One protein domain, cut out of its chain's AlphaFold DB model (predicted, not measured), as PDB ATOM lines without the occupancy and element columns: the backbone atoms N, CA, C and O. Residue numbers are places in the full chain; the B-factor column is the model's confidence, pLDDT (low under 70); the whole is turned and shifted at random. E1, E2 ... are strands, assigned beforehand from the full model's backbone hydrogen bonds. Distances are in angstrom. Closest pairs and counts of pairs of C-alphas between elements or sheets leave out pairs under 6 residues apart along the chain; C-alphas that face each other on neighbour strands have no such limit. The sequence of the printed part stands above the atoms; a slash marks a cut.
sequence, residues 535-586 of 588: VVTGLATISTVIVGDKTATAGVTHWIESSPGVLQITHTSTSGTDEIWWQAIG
ATOM      1  N   VAL A 535     -25.978 -12.799  32.245       45.59
ATOM      2  CA  VAL A 535     -27.316 -12.264  31.939       45.59
ATOM      3  C   VAL A 535     -27.293 -11.663  30.537       45.59
ATOM      4  O   VAL A 535     -26.470 -10.796  30.252       45.59
ATOM      5  N   VAL A 536     -28.191 -12.115  29.656       53.72
ATOM      6  CA  VAL A 536     -28.347 -11.568  28.301       53.72
ATOM      7  C   VAL A 536     -29.681 -10.825  28.223       53.72
ATOM      8  O   VAL A 536     -30.750 -11.416  28.344       53.72
ATOM      9  N   THR A 537     -29.637  -9.509  28.020       43.59
ATOM     10  CA  THR A 537     -30.841  -8.670  27.889       43.59
ATOM     11  C   THR A 537     -31.037  -8.231  26.440       43.59
ATOM     12  O   THR A 537     -30.146  -7.593  25.872       43.59
ATOM     13  N   GLY A 538     -32.202  -8.513  25.851       50.75
ATOM     14  CA  GLY A 538     -32.547  -8.102  24.488       50.75
ATOM     15  C   GLY A 538     -34.050  -8.188  24.212       50.75
ATOM     16  O   GLY A 538     -34.711  -9.132  24.635       50.75
ATOM     17  N   LEU A 539     -34.588  -7.192  23.501       40.06
ATOM     18  CA  LEU A 539     -35.990  -7.127  23.067       40.06
ATOM     19  C   LEU A 539     -36.185  -7.981  21.804       40.06
ATOM     20  O   LEU A 539     -36.312  -7.439  20.712       40.06
ATOM     21  N   ALA A 540     -36.169  -9.304  21.955       55.34
ATOM     22  CA  ALA A 540     -36.263 -10.245  20.842       55.34
ATOM     23  C   ALA A 540     -37.259 -11.374  21.123       55.34
ATOM     24  O   ALA A 540     -37.276 -11.944  22.216       55.34
ATOM     25  N   THR A 541     -38.040 -11.759  20.113       56.28
ATOM     26  CA  THR A 541     -38.781 -13.028  20.095       56.28
ATOM     27  C   THR A 541     -37.823 -14.163  19.745       56.28
ATOM     28  O   THR A 541     -37.601 -14.481  18.577       56.28
ATOM     29  N   ILE A 542     -37.237 -14.776  20.771       60.28
ATOM     30  CA  ILE A 542     -36.386 -15.959  20.621       60.28
ATOM     31  C   ILE A 542     -37.287 -17.196  20.604       60.28
ATOM     32  O   ILE A 542     -37.960 -17.480  21.594       60.28
ATOM     33  N   SER A 543     -37.315 -17.931  19.490       60.25
ATOM     34  CA  SER A 543     -38.125 -19.149  19.370       60.25
ATOM     35  C   SER A 543     -37.384 -20.395  19.855       60.25
ATOM     36  O   SER A 543     -38.022 -21.360  20.275       60.25
ATOM     37  N   THR A 544     -36.048 -20.415  19.817       65.12
ATOM     38  CA  THR A 544     -35.245 -21.551  20.301       65.12
ATOM     39  C   THR A 544     -33.868 -21.100  20.792       65.12
ATOM     40  O   THR A 544     -33.229 -20.245  20.183       65.12
ATOM     41  N   VAL A 545     -33.393 -21.699  21.889       70.50
ATOM     42  CA  VAL A 545     -32.046 -21.494  22.444       70.50
ATOM     43  C   VAL A 545     -31.377 -22.852  22.583       70.50
ATOM     44  O   VAL A 545     -31.909 -23.736  23.252       70.50
ATOM     45  N   ILE A 546     -30.212 -23.011  21.964       78.25
ATOM     46  CA  ILE A 546     -29.358 -24.191  22.112       78.25
ATOM     47  C   ILE A 546     -28.190 -23.794  23.009       78.25
ATOM     48  O   ILE A 546     -27.544 -22.780  22.749       78.25
ATOM     49  N   VAL A 547     -27.921 -24.577  24.053       80.94
ATOM     50  CA  VAL A 547     -26.769 -24.397  24.949       80.94
ATOM     51  C   VAL A 547     -25.943 -25.673  24.911       80.94
ATOM     52  O   VAL A 547     -26.501 -26.767  25.008       80.94
ATOM     53  N   GLY A 548     -24.630 -25.537  24.748       76.62
ATOM     54  CA  GLY A 548     -23.716 -26.670  24.717       76.62
ATOM     55  C   GLY A 548     -22.406 -26.377  25.436       76.62
ATOM     56  O   GLY A 548     -21.928 -25.242  25.470       76.62
ATOM     57  N   ASP A 549     -21.810 -27.438  25.970       82.31
ATOM     58  CA  ASP A 549     -20.490 -27.406  26.589       82.31
ATOM     59  C   ASP A 549     -19.453 -27.863  25.570       82.31
ATOM     60  O   ASP A 549     -19.572 -28.936  24.974       82.31
ATOM     61  N   LYS A 550     -18.411 -27.059  25.358       72.44
ATOM     62  CA  LYS A 550     -17.324 -27.429  24.440       72.44
ATOM     63  C   LYS A 550     -16.348 -28.423  25.075       72.44
ATOM     64  O   LYS A 550     -15.705 -29.198  24.372       72.44
ATOM     65  N   THR A 551     -16.264 -28.420  26.403       69.12
ATOM     66  CA  THR A 551     -15.413 -29.309  27.202       69.12
ATOM     67  C   THR A 551     -16.151 -29.714  28.478       69.12
ATOM     68  O   THR A 551     -15.856 -29.205  29.552       69.12
ATOM     69  N   ALA A 552     -17.150 -30.593  28.379       53.34
ATOM     70  CA  ALA A 552     -17.907 -31.008  29.560       53.34
ATOM     71  C   ALA A 552     -17.031 -31.846  30.511       53.34
ATOM     72  O   ALA A 552     -16.627 -32.965  30.185       53.34
ATOM     73  N   THR A 553     -16.763 -31.321  31.708       58.44
ATOM     74  CA  THR A 553     -16.358 -32.133  32.863       58.44
ATOM     75  C   THR A 553     -17.601 -32.522  33.671       58.44
ATOM     76  O   THR A 553     -18.634 -31.862  33.606       58.44
ATOM     77  N   ALA A 554     -17.565 -33.653  34.384       60.22
ATOM     78  CA  ALA A 554     -18.728 -34.132  35.133       60.22
ATOM     79  C   ALA A 554     -19.196 -33.087  36.169       60.22
ATOM     80  O   ALA A 554     -18.387 -32.624  36.969       60.22
ATOM     81  N   GLY A 555     -20.496 -32.762  36.180       74.75
ATOM     82  CA  GLY A 555     -21.107 -31.863  37.174       74.75
ATOM     83  C   GLY A 555     -21.664 -30.533  36.647       74.75
ATOM     84  O   GLY A 555     -22.042 -29.694  37.460       74.75
ATOM     85  N   VAL A 556     -21.741 -30.328  35.329       77.44
ATOM     86  CA  VAL A 556     -22.333 -29.111  34.747       77.44
ATOM     87  C   VAL A 556     -23.861 -29.130  34.838       77.44
ATOM     88  O   VAL A 556     -24.501 -30.130  34.511       77.44
ATOM     89  N   THR A 557     -24.455 -28.015  35.275       76.50
ATOM     90  CA  THR A 557     -25.910 -27.788  35.227       76.50
ATOM     91  C   THR A 557     -26.218 -26.476  34.514       76.50
ATOM     92  O   THR A 557     -25.685 -25.424  34.873       76.50
ATOM     93  N   HIS A 558     -27.125 -26.547  33.537       82.75
ATOM     94  CA  HIS A 558     -27.654 -25.399  32.801       82.75
ATOM     95  C   HIS A 558     -29.075 -25.095  33.271       82.75
ATOM     96  O   HIS A 558     -29.911 -25.997  33.346       82.75
ATOM     97  N   TRP A 559     -29.358 -23.830  33.566       80.12
ATOM     98  CA  TRP A 559     -30.691 -23.351  33.924       80.12
ATOM     99  C   TRP A 559     -31.072 -22.186  33.017       80.12
ATOM    100  O   TRP A 559     -30.334 -21.204  32.926       80.12
ATOM    101  N   ILE A 560     -32.209 -22.300  32.332       81.88
ATOM    102  CA  ILE A 560     -32.691 -21.289  31.388       81.88
ATOM    103  C   ILE A 560     -34.012 -20.740  31.916       81.88
ATOM    104  O   ILE A 560     -34.993 -21.475  32.015       81.88
ATOM    105  N   GLU A 561     -34.044 -19.446  32.221       78.19
ATOM    106  CA  GLU A 561     -35.276 -18.722  32.527       78.19
ATOM    107  C   GLU A 561     -35.599 -17.764  31.391       78.19
ATOM    108  O   GLU A 561     -34.761 -16.979  30.945       78.19
ATOM    109  N   SER A 562     -36.842 -17.828  30.921       75.44
ATOM    110  CA  SER A 562     -37.377 -16.884  29.952       75.44
ATOM    111  C   SER A 562     -38.475 -16.068  30.616       75.44
ATOM    112  O   SER A 562     -39.432 -16.614  31.167       75.44
ATOM    113  N   SER A 563     -38.330 -14.749  30.552       77.06
ATOM    114  CA  SER A 563     -39.395 -13.793  30.842       77.06
ATOM    115  C   SER A 563     -39.553 -12.856  29.639       77.06
ATOM    116  O   SER A 563     -38.631 -12.755  28.823       77.06
ATOM    117  N   PRO A 564     -40.707 -12.186  29.461       75.44
ATOM    118  CA  PRO A 564     -40.895 -11.264  28.345       75.44
ATOM    119  C   PRO A 564     -39.764 -10.220  28.283       75.44
ATOM    120  O   PRO A 564     -39.626  -9.394  29.180       75.44
ATOM    121  N   GLY A 565     -38.941 -10.281  27.230       74.56
ATOM    122  CA  GLY A 565     -37.810  -9.370  27.005       74.56
ATOM    123  C   GLY A 565     -36.490  -9.720  27.711       74.56
ATOM    124  O   GLY A 565     -35.527  -8.965  27.568       74.56
ATOM    125  N   VAL A 566     -36.405 -10.835  28.454       75.94
ATOM    126  CA  VAL A 566     -35.154 -11.282  29.097       75.94
ATOM    127  C   VAL A 566     -34.992 -12.797  29.000       75.94
ATOM    128  O   VAL A 566     -35.861 -13.565  29.421       75.94
ATOM    129  N   LEU A 567     -33.832 -13.223  28.498       76.44
ATOM    130  CA  LEU A 567     -33.386 -14.610  28.519       76.44
ATOM    131  C   LEU A 567     -32.195 -14.728  29.472       76.44
ATOM    132  O   LEU A 567     -31.110 -14.213  29.200       76.44
ATOM    133  N   GLN A 568     -32.384 -15.433  30.581       83.62
ATOM    134  CA  GLN A 568     -31.323 -15.687  31.543       83.62
ATOM    135  C   GLN A 568     -30.818 -17.122  31.392       83.62
ATOM    136  O   GLN A 568     -31.584 -18.074  31.526       83.62
ATOM    137  N   ILE A 569     -29.517 -17.272  31.137       84.19
ATOM    138  CA  ILE A 569     -28.837 -18.569  31.069       84.19
ATOM    139  C   ILE A 569     -27.868 -18.634  32.248       84.19
ATOM    140  O   ILE A 569     -26.838 -17.962  32.269       84.19
ATOM    141  N   THR A 570     -28.206 -19.441  33.246       83.88
ATOM    142  CA  THR A 570     -27.343 -19.680  34.403       83.88
ATOM    143  C   THR A 570     -26.596 -20.986  34.197       83.88
ATOM    144  O   THR A 570     -27.201 -22.049  34.070       83.88
ATOM    145  N   HIS A 571     -25.272 -20.902  34.181       82.81
ATOM    146  CA  HIS A 571     -24.392 -22.054  34.084       82.81
ATOM    147  C   HIS A 571     -23.646 -22.237  35.397       82.81
ATOM    148  O   HIS A 571     -22.941 -21.335  35.853       82.81
ATOM    149  N   THR A 572     -23.791 -23.418  35.989       82.44
ATOM    150  CA  THR A 572     -23.055 -23.787  37.196       82.44
ATOM    151  C   THR A 572     -22.085 -24.905  36.860       82.44
ATOM    152  O   THR A 572     -22.499 -25.992  36.463       82.44
ATOM    153  N   SER A 573     -20.797 -24.631  37.058       84.44
ATOM    154  CA  SER A 573     -19.718 -25.604  36.922       84.44
ATOM    155  C   SER A 573     -18.884 -25.654  38.194       84.44
ATOM    156  O   SER A 573     -18.568 -24.627  38.799       84.44
ATOM    157  N   THR A 574     -18.499 -26.866  38.584       78.12
ATOM    158  CA  THR A 574     -17.573 -27.112  39.693       78.12
ATOM    159  C   THR A 574     -16.102 -27.015  39.285       78.12
ATOM    160  O   THR A 574     -15.243 -26.972  40.163       78.12
ATOM    161  N   SER A 575     -15.788 -27.009  37.984       75.88
ATOM    162  CA  SER A 575     -14.411 -27.057  37.465       75.88
ATOM    163  C   SER A 575     -13.817 -25.668  37.189       75.88
ATOM    164  O   SER A 575     -12.599 -25.527  37.110       75.88
ATOM    165  N   GLY A 576     -14.653 -24.626  37.084       73.56
ATOM    166  CA  GLY A 576     -14.229 -23.231  36.910       73.56
ATOM    167  C   GLY A 576     -13.599 -22.896  35.550       73.56
ATOM    168  O   GLY A 576     -13.192 -21.753  35.349       73.56
ATOM    169  N   THR A 577     -13.515 -23.855  34.622       73.19
ATOM    170  CA  THR A 577     -12.848 -23.687  33.315       73.19
ATOM    171  C   THR A 577     -13.691 -24.137  32.123       73.19
ATOM    172  O   THR A 577     -13.148 -24.323  31.037       73.19
ATOM    173  N   ASP A 578     -14.993 -24.344  32.300       77.25
ATOM    174  CA  ASP A 578     -15.834 -24.827  31.206       77.25
ATOM    175  C   ASP A 578     -16.157 -23.694  30.221       77.25
ATOM    176  O   ASP A 578     -16.563 -22.594  30.602       77.25
ATOM    177  N   GLU A 579     -15.953 -23.967  28.932       77.38
ATOM    178  CA  GLU A 579     -16.303 -23.059  27.843       77.38
ATOM    179  C   GLU A 579     -17.715 -23.402  27.347       77.38
ATOM    180  O   GLU A 579     -17.953 -24.483  26.793       77.38
ATOM    181  N   ILE A 580     -18.647 -22.472  27.549       78.75
ATOM    182  CA  ILE A 580     -20.045 -22.603  27.133       78.75
ATOM    183  C   ILE A 580     -20.212 -21.891  25.797       78.75
ATOM    184  O   ILE A 580     -19.707 -20.783  25.595       78.75
ATOM    185  N   TRP A 581     -20.988 -22.480  24.901       81.25
ATOM    186  CA  TRP A 581     -21.510 -21.775  23.741       81.25
ATOM    187  C   TRP A 581     -23.032 -21.843  23.745       81.25
ATOM    188  O   TRP A 581     -23.643 -22.787  24.249       81.25
ATOM    189  N   TRP A 582     -23.652 -20.812  23.191       82.94
ATOM    190  CA  TRP A 582     -25.091 -20.762  23.015       82.94
ATOM    191  C   TRP A 582     -25.425 -20.234  21.627       82.94
ATOM    192  O   TRP A 582     -24.679 -19.445  21.042       82.94
ATOM    193  N   GLN A 583     -26.557 -20.681  21.098       78.44
ATOM    194  CA  GLN A 583     -27.102 -20.219  19.834       78.44
ATOM    195  C   GLN A 583     -28.585 -19.913  20.020       78.44
ATOM    196  O   GLN A 583     -29.379 -20.800  20.326       78.44
ATOM    197  N   ALA A 584     -28.953 -18.648  19.832       74.62
ATOM    198  CA  ALA A 584     -30.346 -18.246  19.711       74.62
ATOM    199  C   ALA A 584     -30.771 -18.359  18.241       74.62
ATOM    200  O   ALA A 584     -30.079 -17.866  17.347       74.62
ATOM    201  N   ILE A 585     -31.904 -19.011  17.998       65.81
ATOM    202  CA  ILE A 585     -32.539 -19.132  16.688       65.81
ATOM    203  C   ILE A 585     -33.852 -18.344  16.768       65.81
ATOM    204  O   ILE A 585     -34.692 -18.616  17.628       65.81
ATOM    205  N   GLY A 586     -33.993 -17.320  15.921       64.25
ATOM    206  CA  GLY A 586     -35.128 -16.389  15.904       64.25
ATOM    207  C   GLY A 586     -34.738 -14.998  15.386       64.25
ATOM    208  O   GLY A 586     -33.559 -14.742  15.133       64.25
TER     209      GLY A 586
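AT A GLANCE: This is residues 535 to 586 of the 588 residues of an uncharacterized protein of Chloroflexi bacterium (UniProt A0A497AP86). A small, thin sandwich: sheet E1 - E4 - E3 lies over sheet E2 - E5, strands running along the long axis and links crossing between sheets at both ends. The printed part has 52 residues, with five named strands, E1 to E5, and no named helix: all strand, both sheets antiparallel. It is only just loose, close to compact, with a radius of gyration of the C-alphas of 12.0 A, and spans 33 by 16 by 12 A.

HOW THE PARTS SIT: Inner strand E4, residues 566 to 572, forms a hairpin with E3, residues 557 to 563; N 559 and O 570 are 2.8 A apart. Beside E4, E1, residues 535 to 537, has no N and O pair within hydrogen-bond range. E2, residues 541 to 549, bends by 52 degrees at residue 544; it is antiparallel to E5, residues 580 to 586, with N 583 and O 546 2.8 A apart. E2 and E4 are near each other; E3 and E5 are apart.

IN THESE COORDINATES: E1, 6.5 A, begins at C-alpha 535 (-27.316, -12.264, 31.939). E2 measures 24.2 A, E3 19.9 A, E4 19.2 A and E5 19.8 A, ending at C-alpha 586 (-35.128, -16.389, 15.904).

THE WHOLE: The printed part has no cut and no long link. Residues 535 to 544, 551 to 554 and 585 to 586 have pLDDT under 70.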